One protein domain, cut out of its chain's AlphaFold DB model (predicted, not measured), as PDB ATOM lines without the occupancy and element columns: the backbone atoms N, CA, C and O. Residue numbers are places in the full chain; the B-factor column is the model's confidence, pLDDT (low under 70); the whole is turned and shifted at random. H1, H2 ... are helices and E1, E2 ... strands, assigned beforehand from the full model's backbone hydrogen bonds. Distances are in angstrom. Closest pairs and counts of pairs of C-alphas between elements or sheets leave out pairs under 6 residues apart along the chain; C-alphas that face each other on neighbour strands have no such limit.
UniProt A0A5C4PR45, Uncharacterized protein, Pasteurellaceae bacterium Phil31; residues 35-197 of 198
ATOM      1  N   ALA A  35     -21.652  29.980  44.693       52.22
ATOM      2  CA  ALA A  35     -20.668  30.022  43.610       52.22
ATOM      3  C   ALA A  35     -20.619  31.383  42.881       52.22
ATOM      4  O   ALA A  35     -19.536  31.886  42.582       52.22
ATOM      5  N   GLU A  36     -21.772  32.012  42.651       48.47
ATOM      6  CA  GLU A  36     -21.895  33.311  41.978       48.47
ATOM      7  C   GLU A  36     -21.389  34.450  42.873       48.47
ATOM      8  O   GLU A  36     -20.708  35.358  42.392       48.47
ATOM      9  N   ASN A  37     -21.601  34.330  44.191       50.25
ATOM     10  CA  ASN A  37     -21.059  35.245  45.202       50.25
ATOM     11  C   ASN A  37     -19.524  35.192  45.262       50.25
ATOM     12  O   ASN A  37     -18.870  36.213  45.466       50.25
ATOM     13  N   ASN A  38     -18.926  34.017  45.047       49.34
ATOM     14  CA  ASN A  38     -17.470  33.869  45.033       49.34
ATOM     15  C   ASN A  38     -16.845  34.428  43.738       49.34
ATOM     16  O   ASN A  38     -15.781  35.046  43.779       49.34
ATOM     17  N   ALA A  39     -17.528  34.278  42.597       51.34
ATOM     18  CA  ALA A  39     -17.092  34.832  41.314       51.34
ATOM     19  C   ALA A  39     -17.181  36.371  41.260       51.34
ATOM     20  O   ALA A  39     -16.321  37.009  40.658       51.34
ATOM     21  N   THR A  40     -18.170  36.981  41.926       53.12
ATOM     22  CA  THR A  40     -18.298  38.450  42.047       53.12
ATOM     23  C   THR A  40     -17.450  39.055  43.167       53.12
ATOM     24  O   THR A  40     -17.106  40.238  43.092       53.12
ATOM     25  N   ALA A  41     -17.024  38.270  44.161       51.94
ATOM     26  CA  ALA A  41     -16.188  38.754  45.262       51.94
ATOM     27  C   ALA A  41     -14.829  39.316  44.804       51.94
ATOM     28  O   ALA A  41     -14.340  40.288  45.383       51.94
ATOM     29  N   VAL A  42     -14.209  38.736  43.769       52.53
ATOM     30  CA  VAL A  42     -12.934  39.228  43.215       52.53
ATOM     31  C   VAL A  42     -13.118  40.572  42.477       52.53
ATOM     32  O   VAL A  42     -12.413  41.524  42.828       52.53
ATOM     33  N   PRO A  43     -14.085  40.723  41.546       60.97
ATOM     34  CA  PRO A  43     -14.449  42.013  40.954       60.97
ATOM     35  C   PRO A  43     -14.793  43.102  41.978       60.97
ATOM     36  O   PRO A  43     -14.309  44.226  41.853       60.97
ATOM     37  N   LEU A  44     -15.571  42.770  43.015       55.34
ATOM     38  CA  LEU A  44     -15.966  43.717  44.063       55.34
ATOM     39  C   LEU A  44     -14.756  44.204  44.866       55.34
ATOM     40  O   LEU A  44     -14.579  45.406  45.036       55.34
ATOM     41  N   LYS A  45     -13.861  43.303  45.298       61.31
ATOM     42  CA  LYS A  45     -12.623  43.695  46.001       61.31
ATOM     43  C   LYS A  45     -11.756  44.637  45.162       61.31
ATOM     44  O   LYS A  45     -11.175  45.576  45.703       61.31
ATOM     45  N   ILE A  46     -11.692  44.424  43.846       63.88
ATOM     46  CA  ILE A  46     -10.969  45.314  42.932       63.88
ATOM     47  C   ILE A  46     -11.686  46.668  42.810       63.88
ATOM     48  O   ILE A  46     -11.027  47.698  42.938       63.88
ATOM     49  N   GLN A  47     -13.011  46.694  42.645       63.50
ATOM     50  CA  GLN A  47     -13.792  47.938  42.597       63.50
ATOM     51  C   GLN A  47     -13.649  48.767  43.879       63.50
ATOM     52  O   GLN A  47     -13.254  49.928  43.798       63.50
ATOM     53  N   LEU A  48     -13.844  48.160  45.055       62.97
ATOM     54  CA  LEU A  48     -13.644  48.815  46.354       62.97
ATOM     55  C   LEU A  48     -12.207  49.340  46.519       62.97
ATOM     56  O   LEU A  48     -11.982  50.437  47.039       62.97
ATOM     57  N   SER A  49     -11.209  48.592  46.035       69.88
ATOM     58  CA  SER A  49      -9.822  49.067  46.045       69.88
ATOM     59  C   SER A  49      -9.600  50.261  45.106       69.88
ATOM     60  O   SER A  49      -8.837  51.162  45.425       69.88
ATOM     61  N   ASN A  50     -10.294  50.323  43.970       71.06
ATOM     62  CA  ASN A  50     -10.182  51.445  43.041       71.06
ATOM     63  C   ASN A  50     -10.895  52.692  43.583       71.06
ATOM     64  O   ASN A  50     -10.375  53.798  43.461       71.06
ATOM     65  N   GLU A  51     -12.050  52.539  44.225       73.81
ATOM     66  CA  GLU A  51     -12.747  53.659  44.867       73.81
ATOM     67  C   GLU A  51     -11.946  54.246  46.033       73.81
ATOM     68  O   GLU A  51     -11.800  55.465  46.124       73.81
ATOM     69  N   SER A  52     -11.340  53.398  46.868       73.81
ATOM     70  CA  SER A  52     -10.437  53.861  47.933       73.81
ATOM     71  C   SER A  52      -9.178  54.546  47.388       73.81
ATOM     72  O   SER A  52      -8.737  55.539  47.965       73.81
ATOM     73  N   LEU A  53      -8.642  54.099  46.245       79.50
ATOM     74  CA  LEU A  53      -7.554  54.801  45.552       79.50
ATOM     75  C   LEU A  53      -7.988  56.176  45.025       79.50
ATOM     76  O   LEU A  53      -7.260  57.153  45.186       79.50
ATOM     77  N   LYS A  54      -9.186  56.300  44.436       76.75
ATOM     78  CA  LYS A  54      -9.711  57.617  44.029       76.75
ATOM     79  C   LYS A  54      -9.834  58.552  45.232       76.75
ATOM     80  O   LYS A  54      -9.425  59.707  45.149       76.75
ATOM     81  N   ALA A  55     -10.349  58.047  46.353       77.50
ATOM     82  CA  ALA A  55     -10.489  58.821  47.584       77.50
ATOM     83  C   ALA A  55      -9.136  59.260  48.176       77.50
ATOM     84  O   ALA A  55      -9.063  60.319  48.794       77.50
ATOM     85  N   SER A  56      -8.056  58.499  47.954       77.62
ATOM     86  CA  SER A  56      -6.701  58.873  48.383       77.62
ATOM     87  C   SER A  56      -5.989  59.852  47.440       77.62
ATOM     88  O   SER A  56      -4.847  60.230  47.701       77.62
ATOM     89  N   GLY A  57      -6.652  60.299  46.366       85.62
ATOM     90  CA  GLY A  57      -6.114  61.275  45.414       85.62
ATOM     91  C   GLY A  57      -5.306  60.666  44.266       85.62
ATOM     92  O   GLY A  57      -4.619  61.397  43.550       85.62
ATOM     93  N   VAL A  58      -5.370  59.346  44.069       90.44
ATOM     94  CA  VAL A  58      -4.761  58.666  42.915       90.44
ATOM     95  C   VAL A  58      -5.524  59.029  41.641       90.44
ATOM     96  O   VAL A  58      -6.752  58.949  41.580       90.44
ATOM     97  N   ASN A  59      -4.789  59.368  40.582       91.69
ATOM     98  CA  ASN A  59      -5.357  59.562  39.253       91.69
ATOM     99  C   ASN A  59      -5.442  58.209  38.532       91.69
ATOM    100  O   ASN A  59      -4.483  57.781  37.887       91.69
ATOM    101  N   LEU A  60      -6.588  57.533  38.655       87.81
ATOM    102  CA  LEU A  60      -6.777  56.208  38.056       87.81
ATOM    103  C   LEU A  60      -6.706  56.203  36.526       87.81
ATOM    104  O   LEU A  60      -6.232  55.223  35.964       87.81
ATOM    105  N   ASP A  61      -7.081  57.295  35.854       89.94
ATOM    106  CA  ASP A  61      -7.005  57.385  34.386       89.94
ATOM    107  C   ASP A  61      -5.551  57.359  33.882       89.94
ATOM    108  O   ASP A  61      -5.279  57.046  32.724       89.94
ATOM    109  N   LYS A  62      -4.598  57.681  34.764       93.56
ATOM    110  CA  LYS A  62      -3.153  57.626  34.507       93.56
ATOM    111  C   LYS A  62      -2.455  56.474  35.238       93.56
ATOM    112  O   LYS A  62      -1.231  56.340  35.116       93.56
ATOM    113  N   ALA A  63      -3.204  55.660  35.986       92.56
ATOM    114  CA  ALA A  63      -2.700  54.529  36.759       92.56
ATOM    115  C   ALA A  63      -2.568  53.275  35.878       92.56
ATOM    116  O   ALA A  63      -3.326  52.317  35.993       92.56
ATOM    117  N   GLU A  64      -1.590  53.291  34.974       93.94
ATOM    118  CA  GLU A  64      -1.287  52.169  34.078       93.94
ATOM    119  C   GLU A  64      -0.739  50.942  34.816       93.94
ATOM    120  O   GLU A  64      -0.825  49.829  34.302       93.94
ATOM    121  N   VAL A  65      -0.121  51.148  35.981       94.56
ATOM    122  CA  VAL A  65       0.398  50.075  36.833       94.56
ATOM    123  C   VAL A  65      -0.047  50.338  38.259       94.56
ATOM    124  O   VAL A  65       0.101  51.458  38.749       94.56
ATOM    125  N   ILE A  66      -0.558  49.306  38.927       93.81
ATOM    126  CA  ILE A  66      -0.936  49.347  40.343       93.81
ATOM    127  C   ILE A  66      -0.272  48.168  41.044       93.81
ATOM    128  O   ILE A  66      -0.484  47.023  40.647       93.81
ATOM    129  N   ALA A  67       0.496  48.439  42.095       96.00
ATOM    130  CA  ALA A  67       1.083  47.420  42.953       96.00
ATOM    131  C   ALA A  67       0.343  47.401  44.289       96.00
ATOM    132  O   ALA A  67       0.219  48.431  44.950       96.00
ATOM    133  N   ARG A  68      -0.143  46.223  44.686       94.88
ATOM    134  CA  ARG A  68      -0.753  45.982  45.997       94.88
ATOM    135  C   ARG A  68       0.124  45.014  46.772       94.88
ATOM    136  O   ARG A  68       0.230  43.852  46.398       94.88
ATOM    137  N   VAL A  69       0.750  45.508  47.824       96.12
ATOM    138  CA  VAL A  69       1.517  44.727  48.789       96.12
ATOM    139  C   VAL A  69       0.563  44.237  49.870       96.12
ATOM    140  O   VAL A  69      -0.092  45.056  50.506       96.12
ATOM    141  N   ASP A  70       0.502  42.928  50.084       95.19
ATOM    142  CA  ASP A  70      -0.100  42.296  51.259       95.19
ATOM    143  C   ASP A  70       1.020  41.782  52.167       95.19
ATOM    144  O   ASP A  70       1.928  41.061  51.732       95.19
ATOM    145  N   ILE A  71       0.962  42.191  53.431       94.62
ATOM    146  CA  ILE A  71       1.889  41.773  54.469       94.62
ATOM    147  C   ILE A  71       1.148  41.660  55.802       94.62
ATOM    148  O   ILE A  71       0.673  42.646  56.364       94.62
ATOM    149  N   ASN A  72       1.021  40.434  56.318       90.00
ATOM    150  CA  ASN A  72       0.278  40.143  57.552       90.00
ATOM    151  C   ASN A  72      -1.161  40.715  57.570       90.00
ATOM    152  O   ASN A  72      -1.632  41.180  58.609       90.00
ATOM    153  N   GLY A  73      -1.860  40.705  56.428       87.88
ATOM    154  CA  GLY A  73      -3.221  41.241  56.313       87.88
ATOM    155  C   GLY A  73      -3.297  42.771  56.258       87.88
ATOM    156  O   GLY A  73      -4.393  43.323  56.196       87.88
ATOM    157  N   GLN A  74      -2.153  43.463  56.266       91.75
ATOM    158  CA  GLN A  74      -2.069  44.885  55.956       91.75
ATOM    159  C   GLN A  74      -1.813  45.052  54.462       91.75
ATOM    160  O   GLN A  74      -0.950  44.379  53.895       91.75
ATOM    161  N   VAL A  75      -2.552  45.968  53.841       91.88
ATOM    162  CA  VAL A  75      -2.452  46.232  52.406       91.88
ATOM    163  C   VAL A  75      -1.883  47.623  52.166       91.88
ATOM    164  O   VAL A  75      -2.413  48.616  52.666       91.88
ATOM    165  N   TYR A  76      -0.837  47.688  51.349       93.62
ATOM    166  CA  TYR A  76      -0.210  48.922  50.885       93.62
ATOM    167  C   TYR A  76      -0.316  49.007  49.375       93.62
ATOM    168  O   TYR A  76      -0.057  48.029  48.676       93.62
ATOM    169  N   ILE A  77      -0.729  50.161  48.862       93.00
ATOM    170  CA  ILE A  77      -1.005  50.320  47.437       93.00
ATOM    171  C   ILE A  77      -0.257  51.527  46.899       93.00
ATOM    172  O   ILE A  77      -0.262  52.600  47.501       93.00
ATOM    173  N   ASP A  78       0.356  51.346  45.739       95.50
ATOM    174  CA  ASP A  78       0.983  52.414  44.975       95.50
ATOM    175  C   ASP A  78       0.725  52.210  43.475       95.50
ATOM    176  O   ASP A  78       0.301  51.138  43.034       95.50
ATOM    177  N   THR A  79       0.968  53.245  42.680       96.31
ATOM    178  CA  THR A  79       0.767  53.253  41.230       96.31
ATOM    179  C   THR A  79       2.020  53.729  40.497       96.31
ATOM    180  O   THR A  79       3.035  54.066  41.105       96.31
ATOM    181  N   ASN A  80       2.013  53.717  39.164       96.25
ATOM    182  CA  ASN A  80       3.043  54.400  38.378       96.25
ATOM    183  C   ASN A  80       3.023  55.920  38.635       96.25
ATOM    184  O   ASN A  80       2.004  56.503  39.000       96.25
ATOM    185  N   GLN A  81       4.141  56.590  38.350       96.06
ATOM    186  CA  GLN A  81       4.385  57.991  38.721       96.06
ATOM    187  C   GLN A  81       3.273  58.954  38.278       96.06
ATOM    188  O   GLN A  81       2.926  59.876  39.005       96.06
ATOM    189  N   LYS A  82       2.703  58.747  37.084       95.19
ATOM    190  CA  LYS A  82       1.650  59.621  36.534       95.19
ATOM    191  C   LYS A  82       0.293  59.449  37.222       95.19
ATOM    192  O   LYS A  82      -0.518  60.371  37.162       95.19
ATOM    193  N   GLY A  83       0.036  58.275  37.798       94.38
ATOM    194  CA  GLY A  83      -1.188  57.967  38.531       94.38
ATOM    195  C   GLY A  83      -1.076  58.238  40.031       94.38
ATOM    196  O   GLY A  83      -2.101  58.310  40.703       94.38
ATOM    197  N   ARG A  84       0.142  58.375  40.570       95.62
ATOM    198  CA  ARG A  84       0.387  58.498  42.012       95.62
ATOM    199  C   ARG A  84      -0.260  59.755  42.591       95.62
ATOM    200  O   ARG A  84      -0.213  60.827  41.990       95.62
ATOM    201  N   ALA A  85      -0.834  59.616  43.784       93.00
ATOM    202  CA  ALA A  85      -1.365  60.745  44.534       93.00
ATOM    203  C   ALA A  85      -0.247  61.743  44.876       93.00
ATOM    204  O   ALA A  85       0.858  61.355  45.258       93.00
ATOM    205  N   VAL A  86      -0.527  63.041  44.754       91.50
ATOM    206  CA  VAL A  86       0.483  64.107  44.906       91.50
ATOM    207  C   VAL A  86       1.185  64.100  46.267       91.50
ATOM    208  O   VAL A  86       2.374  64.388  46.338       91.50
ATOM    209  N   ASN A  87       0.487  63.708  47.332       90.12
ATOM    210  CA  ASN A  87       1.036  63.585  48.686       90.12
ATOM    211  C   ASN A  87       1.995  62.393  48.857       90.12
ATOM    212  O   ASN A  87       2.746  62.365  49.824       90.12
ATOM    213  N   LEU A  88       1.968  61.420  47.943       92.75
ATOM    214  CA  LEU A  88       2.888  60.280  47.923       92.75
ATOM    215  C   LEU A  88       4.026  60.474  46.908       92.75
ATOM    216  O   LEU A  88       4.987  59.713  46.910       92.75
ATOM    217  N   ALA A  89       3.940  61.478  46.032       95.19
ATOM    218  CA  ALA A  89       4.899  61.736  44.957       95.19
ATOM    219  C   ALA A  89       5.984  62.756  45.360       95.19
ATOM    220  O   ALA A  89       6.268  63.698  44.617       95.19
ATOM    221  N   ASP A  90       6.596  62.589  46.535       95.75
ATOM    222  CA  ASP A  90       7.615  63.523  47.022       95.75
ATOM    223  C   ASP A  90       8.997  63.259  46.397       95.75
ATOM    224  O   ASP A  90       9.569  62.171  46.479       95.75
ATOM    225  N   LYS A  91       9.566  64.293  45.774       96.31
ATOM    226  CA  LYS A  91      10.907  64.257  45.172       96.31
ATOM    227  C   LYS A  91      12.031  64.306  46.210       96.31
ATOM    228  O   LYS A  91      13.151  63.907  45.894       96.31
ATOM    229  N   ASN A  92      11.739  64.823  47.403       97.06
ATOM    230  CA  ASN A  92      12.712  65.010  48.476       97.06
ATOM    231  C   ASN A  92      12.792  63.800  49.406       97.06
ATOM    232  O   ASN A  92      13.745  63.707  50.169       97.06
ATOM    233  N   THR A  93      11.826  62.882  49.325       96.94
ATOM    234  CA  THR A  93      11.832  61.618  50.061       96.94
ATOM    235  C   THR A  93      12.557  60.555  49.229       96.94
ATOM    236  O   THR A  93      12.007  60.094  48.219       96.94
ATOM    237  N   PRO A  94      13.792  60.158  49.594       97.81
ATOM    238  CA  PRO A  94      14.505  59.083  48.913       97.81
ATOM    239  C   PRO A  94      13.779  57.755  49.130       97.81
ATOM    240  O   PRO A  94      13.159  57.547  50.171       97.81
ATOM    241  N   THR A  95      13.878  56.835  48.170       98.38
ATOM    242  CA  THR A  95      13.450  55.455  48.436       98.38
ATOM    243  C   THR A  95      14.505  54.728  49.269       98.38
ATOM    244  O   THR A  95      15.665  55.143  49.352       98.38
ATOM    245  N   LEU A  96      14.146  53.567  49.803       97.50
ATOM    246  CA  LEU A  96      15.034  52.693  50.547       97.50
ATOM    247  C   LEU A  96      16.260  52.277  49.725       97.50
ATOM    248  O   LEU A  96      17.315  52.024  50.295       97.50
ATOM    249  N   ILE A  97      16.164  52.263  48.392       98.12
ATOM    250  CA  ILE A  97      17.262  51.906  47.481       98.12
ATOM    251  C   ILE A  97      17.932  53.115  46.814       98.12
ATOM    252  O   ILE A  97      18.680  52.931  45.855       98.12
ATOM    253  N   ALA A  98      17.668  54.343  47.265       98.00
ATOM    254  CA  ALA A  98      18.176  55.556  46.622       98.00
ATOM    255  C   ALA A  98      19.708  55.568  46.465       98.00
ATOM    256  O   ALA A  98      20.220  55.940  45.411       98.00
ATOM    257  N   ASP A  99      20.434  55.093  47.475       97.38
ATOM    258  CA  ASP A  99      21.885  54.878  47.441       97.38
ATOM    259  C   ASP A  99      22.303  53.895  46.333       97.38
ATOM    260  O   ASP A  99      23.198  54.191  45.546       97.38
ATOM    261  N   LYS A 100      21.598  52.768  46.184       96.00
ATOM    262  CA  LYS A 100      21.837  51.787  45.117       96.00
ATOM    263  C   LYS A 100      21.532  52.326  43.735       96.00
ATOM    264  O   LYS A 100      22.140  51.878  42.765       96.00
ATOM    265  N   ILE A 101      20.605  53.272  43.618       96.25
ATOM    266  CA  ILE A 101      20.374  53.980  42.360       96.25
ATOM    267  C   ILE A 101      21.497  54.991  42.092       96.25
ATOM    268  O   ILE A 101      21.959  55.072  40.955       96.25
ATOM    269  N   ALA A 102      21.970  55.705  43.116       95.69
ATOM    270  CA  ALA A 102      23.055  56.681  43.007       95.69
ATOM    271  C   ALA A 102      24.412  56.046  42.646       95.69
ATOM    272  O   ALA A 102      25.227  56.684  41.985       95.69
ATOM    273  N   GLU A 103      24.639  54.784  43.020       94.94
ATOM    274  CA  GLU A 103      25.821  54.000  42.628       94.94
ATOM    275  C   GLU A 103      25.841  53.629  41.126       94.94
ATOM    276  O   GLU A 103      26.877  53.201  40.608       94.94
ATOM    277  N   LYS A 104      24.718  53.748  40.399       92.25
ATOM    278  CA  LYS A 104      24.642  53.339  38.985       92.25
ATOM    279  C   LYS A 104      25.327  54.374  38.078       92.25
ATOM    280  O   LYS A 104      25.100  55.573  38.241       92.25
ATOM    281  N   PRO A 105      26.101  53.942  37.062       92.81
ATOM    282  CA  PRO A 105      26.668  54.868  36.087       92.81
ATOM    283  C   PRO A 105      25.546  55.578  35.320       92.81
ATOM    284  O   PRO A 105      24.544  54.929  35.020       92.81
ATOM    285  N   PRO A 106      25.693  56.861  34.945       91.75
ATOM    286  CA  PRO A 106      24.662  57.586  34.212       91.75
ATOM    287  C   PRO A 106      24.171  56.820  32.980       91.75
ATOM    288  O   PRO A 106      24.953  56.207  32.245       91.75
ATOM    289  N   ARG A 107      22.859  56.862  32.736       91.12
ATOM    290  CA  ARG A 107      22.280  56.217  31.558       91.12
ATOM    291  C   ARG A 107      22.755  56.915  30.290       91.12
ATOM    292  O   ARG A 107      22.860  58.137  30.237       91.12
ATOM    293  N   LYS A 108      22.969  56.123  29.237       91.31
ATOM    294  CA  LYS A 108      23.398  56.621  27.919       91.31
ATOM    295  C   LYS A 108      22.409  57.608  27.293       91.31
ATOM    296  O   LYS A 108      22.818  58.447  26.506       91.31
ATOM    297  N   ASP A 109      21.128  57.491  27.629       91.44
ATOM    298  CA  ASP A 109      20.056  58.360  27.135       91.44
ATOM    299  C   ASP A 109      19.882  59.649  27.956       91.44
ATOM    300  O   ASP A 109      18.991  60.441  27.664       91.44
ATOM    301  N   GLY A 110      20.703  59.866  28.991       90.25
ATOM    302  CA  GLY A 110      20.628  61.042  29.861       90.25
ATOM    303  C   GLY A 110      19.398  61.081  30.773       90.25
ATOM    304  O   GLY A 110      19.264  62.001  31.578       90.25
ATOM    305  N   VAL A 111      18.506  60.090  30.690       90.06
ATOM    306  CA  VAL A 111      17.325  60.001  31.553       90.06
ATOM    307  C   VAL A 111      17.757  59.424  32.902       90.06
ATOM    308  O   VAL A 111      18.466  58.418  32.923       90.06
ATOM    309  N   PRO A 112      17.330  59.987  34.046       91.38
ATOM    310  CA  PRO A 112      17.603  59.386  35.348       91.38
ATOM    311  C   PRO A 112      17.085  57.944  35.448       91.38
ATOM    312  O   PRO A 112      16.117  57.545  34.788       91.38
ATOM    313  N   TYR A 113      17.722  57.125  36.284       94.94
ATOM    314  CA  TYR A 113      17.122  55.847  36.657       94.94
ATOM    315  C   TYR A 113      15.831  56.085  37.454       94.94
ATOM    316  O   TYR A 113      15.754  57.056  38.212       94.94
ATOM    317  N   PRO A 114      14.818  55.214  37.305       96.25
ATOM    318  CA  PRO A 114      13.661  55.249  38.188       96.25
ATOM    319  C   PRO A 114      14.065  54.880  39.625       96.25
ATOM    320  O   PRO A 114      15.187  54.437  39.875       96.25
ATOM    321  N   ASN A 115      13.114  55.001  40.553       97.75
ATOM    322  CA  ASN A 115      13.227  54.492  41.927       97.75
ATOM    323  C   ASN A 115      14.214  55.215  42.851       97.75
ATOM    324  O   ASN A 115      14.454  54.725  43.948       97.75
ATOM    325  N   ALA A 116      14.756  56.377  42.478       97.56
ATOM    326  CA  ALA A 116      15.658  57.133  43.355       97.56
ATOM    327  C   ALA A 116      14.923  57.840  44.513       97.56
ATOM    328  O   ALA A 116      15.457  57.977  45.608       97.56
ATOM    329  N   ASN A 117      13.689  58.286  44.281       98.12
ATOM    330  CA  ASN A 117      12.834  58.962  45.264       98.12
ATOM    331  C   ASN A 117      11.360  58.610  45.027       98.12
ATOM    332  O   ASN A 117      11.024  58.007  44.005       98.12
ATOM    333  N   MET A 118      10.474  59.012  45.934       97.75
ATOM    334  CA  MET A 118       9.050  58.673  45.845       97.75
ATOM    335  C   MET A 118       8.334  59.296  44.636       97.75
ATOM    336  O   MET A 118       7.416  58.689  44.079       97.75
ATOM    337  N   ALA A 119       8.798  60.438  44.123       96.94
ATOM    338  CA  ALA A 119       8.302  60.991  42.857       96.94
ATOM    339  C   ALA A 119       8.642  60.109  41.636       96.94
ATOM    340  O   ALA A 119       7.844  59.984  40.708       96.94
ATOM    341  N   THR A 120       9.820  59.484  41.625       96.88
ATOM    342  CA  THR A 120      10.329  58.675  40.501       96.88
ATOM    343  C   THR A 120      10.119  57.171  40.679       96.88
ATOM    344  O   THR A 120      10.339  56.413  39.729       96.88
ATOM    345  N   ALA A 121       9.685  56.734  41.862       98.00
ATOM    346  CA  ALA A 121       9.440  55.339  42.194       98.00
ATOM    347  C   ALA A 121       8.393  54.701  41.283       98.00
ATOM    348  O   ALA A 121       7.355  55.290  40.971       98.00
ATOM    349  N   HIS A 122       8.658  53.471  40.871       98.00
ATOM    350  CA  HIS A 122       7.658  52.596  40.281       98.00
ATOM    351  C   HIS A 122       6.748  52.033  41.371       98.00
ATOM    352  O   HIS A 122       7.084  52.083  42.555       98.00
ATOM    353  N   ALA A 123       5.586  51.527  40.957       97.62
ATOM    354  CA  ALA A 123       4.526  51.103  41.862       97.62
ATOM    355  C   ALA A 123       5.026  50.080  42.896       97.62
ATOM    356  O   ALA A 123       4.755  50.216  44.084       97.62
ATOM    357  N   GLU A 124       5.814  49.090  42.474       97.94
ATOM    358  CA  GLU A 124       6.305  48.030  43.359       97.94
ATOM    359  C   GLU A 124       7.230  48.591  44.443       97.94
ATOM    360  O   GLU A 124       7.084  48.258  45.617       97.94
ATOM    361  N   ILE A 125       8.146  49.487  44.064       98.50
ATOM    362  CA  ILE A 125       9.081  50.116  45.005       98.50
ATOM    363  C   ILE A 125       8.346  51.052  45.958       98.50
ATOM    364  O   ILE A 125       8.612  51.024  47.156       98.50
ATOM    365  N   GLY A 126       7.403  51.845  45.448       97.75
ATOM    366  CA  GLY A 126       6.604  52.741  46.278       97.75
ATOM    367  C   GLY A 126       5.749  51.984  47.299       97.75
ATOM    368  O   GLY A 126       5.726  52.344  48.474       97.75
ATOM    369  N   ALA A 127       5.134  50.863  46.906       97.56
ATOM    370  CA  ALA A 127       4.353  50.032  47.821       97.56
ATOM    371  C   ALA A 127       5.228  49.344  48.891       97.56
ATOM    372  O   ALA A 127       4.836  49.290  50.058       97.56
ATOM    373  N   ILE A 128       6.430  48.868  48.530       98.50
ATOM    374  CA  ILE A 128       7.402  48.328  49.500       98.50
ATOM    375  C   ILE A 128       7.861  49.425  50.469       98.50
ATOM    376  O   ILE A 128       7.881  49.185  51.676       98.50
ATOM    377  N   GLN A 129       8.181  50.624  49.968       98.38
ATOM    378  CA  GLN A 129       8.554  51.771  50.802       98.38
ATOM    379  C   GLN A 129       7.462  52.077  51.827       98.38
ATOM    380  O   GLN A 129       7.728  52.165  53.018       98.38
ATOM    381  N   GLN A 130       6.215  52.163  51.369       97.25
ATOM    382  CA  GLN A 130       5.064  52.423  52.222       97.25
ATOM    383  C   GLN A 130       4.895  51.380  53.340       97.25
ATOM    384  O   GLN A 130       4.520  51.743  54.458       97.25
ATOM    385  N   ALA A 131       5.147  50.101  53.052       97.75
ATOM    386  CA  ALA A 131       5.119  49.042  54.060       97.75
ATOM    387  C   ALA A 131       6.279  49.182  55.062       97.75
ATOM    388  O   ALA A 131       6.094  48.997  56.267       97.75
ATOM    389  N   TYR A 132       7.468  49.527  54.563       98.31
ATOM    390  CA  TYR A 132       8.670  49.726  55.368       98.31
ATOM    391  C   TYR A 132       8.536  50.913  56.326       98.31
ATOM    392  O   TYR A 132       8.777  50.754  57.521       98.31
ATOM    393  N   ASP A 133       8.059  52.061  55.843       96.81
ATOM    394  CA  ASP A 133       7.888  53.287  56.638       96.81
ATOM    395  C   ASP A 133       6.932  53.095  57.824       96.81
ATOM    396  O   ASP A 133       7.006  53.806  58.825       96.81
ATOM    397  N   ARG A 134       6.039  52.104  57.734       96.88
ATOM    398  CA  ARG A 134       5.095  51.724  58.797       96.88
ATOM    399  C   ARG A 134       5.607  50.595  59.694       96.88
ATOM    400  O   ARG A 134       4.868  50.109  60.545       96.88
ATOM    401  N   GLY A 135       6.852  50.161  59.507       97.00
ATOM    402  CA  GLY A 135       7.492  49.111  60.298       97.00
ATOM    403  C   GLY A 135       6.929  47.708  60.059       97.00
ATOM    404  O   GLY A 135       7.110  46.829  60.900       97.00
ATOM    405  N   ALA A 136       6.236  47.473  58.939       97.12
ATOM    406  CA  ALA A 136       5.519  46.217  58.703       97.12
ATOM    407  C   ALA A 136       6.399  45.085  58.135       97.12
ATOM    408  O   ALA A 136       5.962  43.935  58.096       97.12
ATOM    409  N   THR A 137       7.620  45.379  57.678       98.25
ATOM    410  CA  THR A 137       8.381  44.482  56.788       98.25
ATOM    411  C   THR A 137       9.275  43.464  57.495       98.25
ATOM    412  O   THR A 137       9.418  42.338  57.022       98.25
ATOM    413  N   LYS A 138       9.867  43.815  58.637       98.25
ATOM    414  CA  LYS A 138      10.952  43.028  59.242       98.25
ATOM    415  C   LYS A 138      10.573  41.566  59.521       98.25
ATOM    416  O   LYS A 138       9.656  41.269  60.292       98.25
ATOM    417  N   GLY A 139      11.327  40.647  58.919       98.06
ATOM    418  CA  GLY A 139      11.199  39.197  59.072       98.06
ATOM    419  C   GLY A 139       9.918  38.604  58.482       98.06
ATOM    420  O   GLY A 139       9.544  37.489  58.854       98.06
ATOM    421  N   LYS A 140       9.208  39.336  57.615       98.31
ATOM    422  CA  LYS A 140       7.914  38.915  57.064       98.31
ATOM    423  C   LYS A 140       8.016  38.427  55.627       98.31
ATOM    424  O   LYS A 140       8.906  38.818  54.874       98.31
ATOM    425  N   ASP A 141       7.071  37.569  55.274       98.38
ATOM    426  CA  ASP A 141       6.801  37.186  53.896       98.38
ATOM    427  C   ASP A 141       5.859  38.238  53.286       98.38
ATOM    428  O   ASP A 141       4.886  38.647  53.925       98.38
ATOM    429  N   MET A 142       6.164  38.702  52.076       98.50
ATOM    430  CA  MET A 142       5.389  39.726  51.374       98.50
ATOM    431  C   MET A 142       4.810  39.168  50.075       98.50
ATOM    432  O   MET A 142       5.503  38.492  49.312       98.50
ATOM    433  N   VAL A 143       3.555  39.505  49.789       98.31
ATOM    434  CA  VAL A 143       2.917  39.221  48.500       98.31
ATOM    435  C   VAL A 143       2.666  40.528  47.764       98.31
ATOM    436  O   VAL A 143       2.126  41.464  48.341       98.31
ATOM    437  N   ILE A 144       3.035  40.603  46.487       97.62
ATOM    438  CA  ILE A 144       2.792  41.777  45.643       97.62
ATOM    439  C   ILE A 144       1.909  41.376  44.465       97.62
ATOM    440  O   ILE A 144       2.290  40.535  43.658       97.62
ATOM    441  N   GLN A 145       0.752  42.018  44.341       96.38
ATOM    442  CA  GLN A 145      -0.110  41.927  43.167       96.38
ATOM    443  C   GLN A 145       0.149  43.132  42.265       96.38
ATOM    444  O   GLN A 145      -0.217  44.258  42.614       96.38
ATOM    445  N   VAL A 146       0.762  42.903  41.108       95.44
ATOM    446  CA  VAL A 146       1.012  43.924  40.089       95.44
ATOM    447  C   VAL A 146      -0.053  43.815  39.004       95.44
ATOM    448  O   VAL A 146      -0.260  42.761  38.409       95.44
ATOM    449  N   GLN A 147      -0.747  44.919  38.753       91.25
ATOM    450  CA  GLN A 147      -1.770  45.029  37.717       91.25
ATOM    451  C   GLN A 147      -1.303  45.938  36.584       91.25
ATOM    452  O   GLN A 147      -0.558  46.889  36.812       91.25
ATOM    453  N   GLY A 148      -1.799  45.663  35.378       89.44
ATOM    454  CA  GLY A 148      -1.631  46.499  34.188       89.44
ATOM    455  C   GLY A 148      -0.437  46.127  33.311       89.44
ATOM    456  O   GLY A 148      -0.590  46.088  32.092       89.44
ATOM    457  N   LYS A 149       0.732  45.826  33.895       92.31
ATOM    458  CA  LYS A 149       1.957  45.444  33.161       92.31
ATOM    459  C   LYS A 149       2.826  44.463  33.955       92.31
ATOM    460  O   LYS A 149       2.657  44.327  35.166       92.31
ATOM    461  N   ASP A 150       3.790  43.843  33.271       95.56
ATOM    462  CA  ASP A 150       4.841  43.030  33.896       95.56
ATOM    463  C   ASP A 150       5.793  43.899  34.732       95.56
ATOM    464  O   ASP A 150       5.936  45.108  34.510       95.56
ATOM    465  N   VAL A 151       6.527  43.254  35.638       95.94
ATOM    466  CA  VAL A 151       7.621  43.874  36.383       95.94
ATOM    467  C   VAL A 151       8.754  44.229  35.424       95.94
ATOM    468  O   VAL A 151       9.445  43.362  34.865       95.94
ATOM    469  N   CYS A 152       8.989  45.532  35.265       94.56
ATOM    470  CA  CYS A 152       9.989  46.028  34.328       94.56
ATOM    471  C   CYS A 152      11.411  45.590  34.719       94.56
ATOM    472  O   CYS A 152      11.725  45.322  35.880       94.56
ATOM    473  N   THR A 153      12.313  45.548  33.738       93.44
ATOM    474  CA  THR A 153      13.681  45.034  33.916       93.44
ATOM    475  C   THR A 153      14.487  45.773  34.987       93.44
ATOM    476  O   THR A 153      15.290  45.137  35.672       93.44
ATOM    477  N   TYR A 154      14.250  47.075  35.182       91.94
ATOM    478  CA  TYR A 154      14.838  47.848  36.283       91.94
ATOM    479  C   TYR A 154      14.326  47.359  37.645       91.94
ATOM    480  O   TYR A 154      15.124  46.996  38.513       91.94
ATOM    481  N   CYS A 155      13.001  47.248  37.792       96.88
ATOM    482  CA  CYS A 155      12.348  46.815  39.026       96.88
ATOM    483  C   CYS A 155      12.788  45.417  39.471       96.88
ATOM    484  O   CYS A 155      12.876  45.168  40.665       96.88
ATOM    485  N   ARG A 156      13.153  44.504  38.561       96.94
ATOM    486  CA  ARG A 156      13.551  43.135  38.948       96.94
ATOM    487  C   ARG A 156      14.741  43.080  39.916       96.94
ATOM    488  O   ARG A 156      14.761  42.221  40.796       96.94
ATOM    489  N   LYS A 157      15.737  43.956  39.750       97.06
ATOM    490  CA  LYS A 157      16.895  44.069  40.665       97.06
ATOM    491  C   LYS A 157      16.613  45.021  41.826       97.06
ATOM    492  O   LYS A 157      17.030  44.773  42.955       97.06
ATOM    493  N   ASP A 158      15.892  46.095  41.537       98.12
ATOM    494  CA  ASP A 158      15.565  47.123  42.519       98.12
ATOM    495  C   ASP A 158      14.636  46.571  43.618       98.12
ATOM    496  O   ASP A 158      14.871  46.840  44.789       98.12
ATOM    497  N   ILE A 159      13.666  45.710  43.278       98.56
ATOM    498  CA  ILE A 159      12.793  45.021  44.243       98.56
ATOM    499  C   ILE A 159      13.606  44.107  45.160       98.56
ATOM    500  O   ILE A 159      13.371  44.105  46.358       98.56
ATOM    501  N   ALA A 160      14.581  43.367  44.627       98.25
ATOM    502  CA  ALA A 160      15.461  42.535  45.449       98.25
ATOM    503  C   ALA A 160      16.257  43.381  46.457       98.25
ATOM    504  O   ALA A 160      16.322  43.055  47.637       98.25
ATOM    505  N   SER A 161      16.801  44.511  45.999       98.12
ATOM    506  CA  SER A 161      17.540  45.445  46.859       98.12
ATOM    507  C   SER A 161      16.635  46.098  47.909       98.12
ATOM    508  O   SER A 161      17.038  46.274  49.056       98.12
ATOM    509  N   ALA A 162      15.401  46.434  47.527       98.38
ATOM    510  CA  ALA A 162      14.389  46.965  48.428       98.38
ATOM    511  C   ALA A 162      13.992  45.920  49.478       98.38
ATOM    512  O   ALA A 162      13.919  46.232  50.660       98.38
ATOM    513  N   ALA A 163      13.803  44.668  49.071       98.44
ATOM    514  CA  ALA A 163      13.432  43.583  49.964       98.44
ATOM    515  C   ALA A 163      14.494  43.308  51.032       98.44
ATOM    516  O   ALA A 163      14.163  43.184  52.211       98.44
ATOM    517  N   GLU A 164      15.763  43.277  50.618       98.12
ATOM    518  CA  GLU A 164      16.918  43.114  51.503       98.12
ATOM    519  C   GLU A 164      16.954  44.232  52.558       98.12
ATOM    520  O   GLU A 164      17.010  43.970  53.757       98.12
ATOM    521  N   LYS A 165      16.835  45.491  52.121       98.06
ATOM    522  CA  LYS A 165      16.843  46.657  53.016       98.06
ATOM    523  C   LYS A 165      15.619  46.765  53.915       98.06
ATOM    524  O   LYS A 165      15.721  47.286  55.020       98.06
ATOM    525  N   ALA A 166      14.479  46.272  53.446       98.19
ATOM    526  CA  ALA A 166      13.261  46.175  54.232       98.19
ATOM    527  C   ALA A 166      13.292  45.000  55.230       98.19
ATOM    528  O   ALA A 166      12.318  44.801  55.957       98.19
ATOM    529  N   GLU A 167      14.386  44.229  55.274       98.38
ATOM    530  CA  GLU A 167      14.560  43.049  56.122       98.38
ATOM    531  C   GLU A 167      13.462  41.992  55.894       98.38
ATOM    532  O   GLU A 167      13.016  41.328  56.834       98.38
ATOM    533  N   LEU A 168      12.988  41.838  54.652       98.50
ATOM    534  CA  LEU A 168      11.965  40.848  54.312       98.50
ATOM    535  C   LEU A 168      12.537  39.428  54.308       98.50
ATOM    536  O   LEU A 168      13.673  39.180  53.905       98.50
ATOM    537  N   LYS A 169      11.704  38.464  54.704       98.56
ATOM    538  CA  LYS A 169      12.025  37.032  54.657       98.56
ATOM    539  C   LYS A 169      11.847  36.455  53.252       98.56
ATOM    540  O   LYS A 169      12.611  35.579  52.848       98.56
ATOM    541  N   SER A 170      10.838  36.916  52.515       98.62
ATOM    542  CA  SER A 170      10.619  36.555  51.114       98.62
ATOM    543  C   SER A 170       9.658  37.525  50.425       98.62
ATOM    544  O   SER A 170       8.909  38.245  51.090       98.62
ATOM    545  N   ILE A 171       9.665  37.517  49.091       98.56
ATOM    546  CA  ILE A 171       8.627  38.148  48.272       98.56
ATOM    547  C   ILE A 171       8.089  37.125  47.266       98.56
ATOM    548  O   ILE A 171       8.875  36.463  46.586       98.56
ATOM    549  N   THR A 172       6.765  37.042  47.130       98.56
ATOM    550  CA  THR A 172       6.080  36.466  45.958       98.56
ATOM    551  C   THR A 172       5.363  37.581  45.200       98.56
ATOM    552  O   THR A 172       4.613  38.348  45.797       98.56
ATOM    553  N   ILE A 173       5.560  37.669  43.889       98.44
ATOM    554  CA  ILE A 173       4.941  38.689  43.036       98.44
ATOM    555  C   ILE A 173       4.089  37.998  41.990       98.44
ATOM    556  O   ILE A 173       4.613  37.172  41.249       98.44
ATOM    557  N   TYR A 174       2.821  38.371  41.879       97.19
ATOM    558  CA  TYR A 174       1.989  37.994  40.746       97.19
ATOM    559  C   TYR A 174       1.815  39.217  39.852       97.19
ATOM    560  O   TYR A 174       1.421  40.288  40.315       97.19
ATOM    561  N   ALA A 175       2.125  39.055  38.575       95.31
ATOM    562  CA  ALA A 175       1.975  40.078  37.553       95.31
ATOM    563  C   ALA A 175       1.345  39.465  36.295       95.31
ATOM    564  O   ALA A 175       1.000  38.281  36.262       95.31
ATOM    565  N   VAL A 176       1.206  40.279  35.254       89.81
ATOM    566  CA  VAL A 176       0.812  39.837  33.914       89.81
ATOM    567  C   VAL A 176       1.920  40.176  32.929       89.81
ATOM    568  O   VAL A 176       2.493  41.259  33.016       89.81
ATOM    569  N   ASP A 177       2.249  39.269  32.016       90.00
ATOM    570  CA  ASP A 177       3.187  39.567  30.935       90.00
ATOM    571  C   ASP A 177       2.576  40.538  29.904       90.00
ATOM    572  O   ASP A 177       1.422  40.963  29.999       90.00
ATOM    573  N   ASN A 178       3.355  40.898  28.880       85.94
ATOM    574  CA  ASN A 178       2.893  41.798  27.818       85.94
ATOM    575  C   ASN A 178       1.770  41.198  26.949       85.94
ATOM    576  O   ASN A 178       1.154  41.924  26.171       85.94
ATOM    577  N   GLN A 179       1.530  39.890  27.042       88.50
ATOM    578  CA  GLN A 179       0.444  39.175  26.375       88.50
ATOM    579  C   GLN A 179      -0.776  38.996  27.296       88.50
ATOM    580  O   GLN A 179      -1.798  38.472  26.857       88.50
ATOM    581  N   GLY A 180      -0.693  39.450  28.550       86.75
ATOM    582  CA  GLY A 180      -1.742  39.308  29.555       86.75
ATOM    583  C   GLY A 180      -1.731  37.967  30.292       86.75
ATOM    584  O   GLY A 180      -2.653  37.709  31.067       86.75
ATOM    585  N   ASN A 181      -0.721  37.114  30.094       91.25
ATOM    586  CA  ASN A 181      -0.635  35.847  30.815       91.25
ATOM    587  C   ASN A 181      -0.131  36.075  32.245       91.25
ATOM    588  O   ASN A 181       0.787  36.874  32.449       91.25
ATOM    589  N   PRO A 182      -0.662  35.347  33.241       93.31
ATOM    590  CA  PRO A 182      -0.140  35.400  34.598       93.31
ATOM    591  C   PRO A 182       1.328  34.969  34.652       93.31
ATOM    592  O   PRO A 182       1.692  33.897  34.168       93.31
ATOM    593  N   VAL A 183       2.157  35.775  35.309       95.62
ATOM    594  CA  VAL A 183       3.550  35.446  35.620       95.62
ATOM    595  C   VAL A 183       3.794  35.625  37.107       95.62
ATOM    596  O   VAL A 183       3.254  36.534  37.739       95.62
ATOM    597  N   ILE A 184       4.602  34.737  37.679       97.75
ATOM    598  CA  ILE A 184       4.911  34.755  39.105       97.75
ATOM    599  C   ILE A 184       6.414  34.892  39.279       97.75
ATOM    600  O   ILE A 184       7.180  34.153  38.660       97.75
ATOM    601  N   TYR A 185       6.839  35.811  40.137       98.44
ATOM    602  CA  TYR A 185       8.233  35.963  40.523       98.44
ATOM    603  C   TYR A 185       8.434  35.697  42.006       98.44
ATOM    604  O   TYR A 185       7.581  36.018  42.830       98.44
ATOM    605  N   ASP A 186       9.614  35.186  42.327       98.38
ATOM    606  CA  ASP A 186      10.073  34.947  43.683       98.38
ATOM    607  C   ASP A 186      11.348  35.695  43.999       98.38
ATOM    608  O   ASP A 186      12.234  35.860  43.154       98.38
ATOM    609  N   TRP A 187      11.467  36.065  45.266       98.62
ATOM    610  CA  TRP A 187      12.711  36.513  45.857       98.62
ATOM    611  C   TRP A 187      12.873  35.971  47.276       98.62
ATOM    612  O   TRP A 187      11.911  35.861  48.040       98.62
ATOM    613  N   LYS A 188      14.120  35.653  47.627       98.25
ATOM    614  CA  LYS A 188      14.575  35.304  48.976       98.25
ATOM    615  C   LYS A 188      15.928  35.982  49.233       98.25
ATOM    616  O   LYS A 188      16.611  36.299  48.252       98.25
ATOM    617  N   PRO A 189      16.339  36.147  50.506       97.88
ATOM    618  CA  PRO A 189      17.674  36.628  50.847       97.88
ATOM    619  C   PRO A 189      18.754  35.902  50.043       97.88
ATOM    620  O   PRO A 189      18.600  34.717  49.744       97.88
ATOM    621  N   SER A 190      19.825  36.619  49.692       94.31
ATOM    622  CA  SER A 190      20.901  36.210  48.767       94.31
ATOM    623  C   SER A 190      20.581  36.267  47.265       94.31
ATOM    624  O   SER A 190      21.487  36.079  46.448       94.31
ATOM    625  N   MET A 191      19.337  36.528  46.852       97.81
ATOM    626  CA  MET A 191      19.015  36.738  45.437       97.81
ATOM    627  C   MET A 191      19.249  38.199  45.029       97.81
ATOM    628  O   MET A 191      18.690  39.121  45.608       97.81
ATOM    629  N   THR A 192      20.011  38.427  43.957       96.50
ATOM    630  CA  THR A 192      20.292  39.784  43.430       96.50
ATOM    631  C   THR A 192      19.185  40.350  42.534       96.50
ATOM    632  O   THR A 192      19.243  41.499  42.097       96.50
ATOM    633  N   SER A 193      18.186  39.532  42.206       98.12
ATOM    634  CA  SER A 193      16.993  39.919  41.457       98.12
ATOM    635  C   SER A 193      15.850  38.974  41.799       98.12
ATOM    636  O   SER A 193      16.102  37.811  42.125       98.12
ATOM    637  N   ILE A 194      14.611  39.418  41.602       98.25
ATOM    638  CA  ILE A 194      13.471  38.498  41.542       98.25
ATOM    639  C   ILE A 194      13.678  37.502  40.385       98.25
ATOM    640  O   ILE A 194      14.313  37.835  39.369       98.25
ATOM    641  N   LYS A 195      13.184  36.274  40.535       97.81
ATOM    642  CA  LYS A 195      13.298  35.192  39.549       97.81
ATOM    643  C   LYS A 195      11.921  34.705  39.149       97.81
ATOM    644  O   LYS A 195      11.060  34.558  40.002       97.81
ATOM    645  N   LEU A 196      11.730  34.456  37.857       96.81
ATOM    646  CA  LEU A 196      10.500  33.849  37.367       96.81
ATOM    647  C   LEU A 196      10.348  32.460  38.002       96.81
ATOM    648  O   LEU A 196      11.282  31.654  37.939       96.81
ATOM    649  N   ARG A 197       9.190  32.204  38.609       94.12
ATOM    650  CA  ARG A 197       8.804  30.897  39.134       94.12
ATOM    651  C   ARG A 197       8.473  30.004  37.938       94.12
ATOM    652  O   ARG A 197       7.568  30.321  37.169       94.12
TER     653      ARG A 197
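This is residues 35 to 197 of the 198 residues of an uncharacterized protein of Pasteurellaceae bacterium Phil31 (UniProt A0A5C4PR45). A twisted five-stranded sheet has two helices, H3 and H4, side by side over one face, while H1 sticks out as a long arm with its residues 35 to 48. Beyond H4, away from the sheet, lie short H2 and the loops around it, of which residues 106 to 111 stick out. The printed part has 163 residues, with four named helices and five named strands in the order H1 E1 E2 H2 H3 E3 H4 E4 E5; the sheet, E2 E1 E3 E4 E5, is mixed, and so is the class, helices and strands. It is compact, with a radius of gyration of the C-alphas of 15.5 A, and spans 53 by 35 by 33 A, the arm adding to the length.

The strands are E2, residues 74 to 79, E1, 66 to 71, E3, 141 to 147 and 19.9 A long, E4, 170 to 176 and 20.1 A long, and E5, 182 to 187, ending at C-alpha 187 (12.711, 36.513, 45.857). H3 is residues 123 to 133, 15.3 A; H4 is 153 to 165, 19.4 A; H2 is 98 to 102. H1, residues 35 to 55, runs 30.8 A from C-alpha 35 (-20.668, 30.022, 43.610), with a kink of 29 degrees near residue 43.

E1 is antiparallel to E2, a hairpin, with N 69 and O 76 at 2.8 A, and to E3, with N 70 and O 143 at 2.8 A. E3 and E4 are parallel, with N 144 and O 172 at 2.8 A. E4 and E5 form an antiparallel hairpin, with N 173 and O 185 at 2.8 A. H3 lies over E2 and E1 at a height over the sheet of 7.6 A; the C-alphas of Thr 79 and Ala 123, closest of E2 and H3, are 4.4 A apart. On the same face, H4 lies over E5 and, only just, over E4, with 3 of its C-alphas; its height over the sheet is 10.1 A. This makes two layers, helices on one face of a sheet. H3 and H4 touch, closest at the C-alphas of Ile 125 and Ile 159, 6.3 A, at a shallow tilt of 9 degrees, the same way. E3, H4, E4 is a strand-helix-strand unit, two parallel neighbour strands with a helix between along the chain, and E2, H2 H3, E3 a split one, with E1 between its strands; both crossovers are right-handed. H2 is not on the sheet and is close to but not clearly touching H4, the C-alphas of Lys 100 and Ser 161 being 7.9 A apart. H1 only grazes the sheet, with residues 49 to 53. Every O i to N i+4 pair is within hydrogen-bond range in H2 and H3, against 15 of 17 in H1 and 7 of 9 in H4.

The C-alphas farthest apart, of Ala 35 and Pro 105, are 54.0 A apart. The printed part has no cut; the links E2 to H2 and H2 to H3 are long. Mean pLDDT of the printed part is 91.0, with residues 35 to 49 under 70.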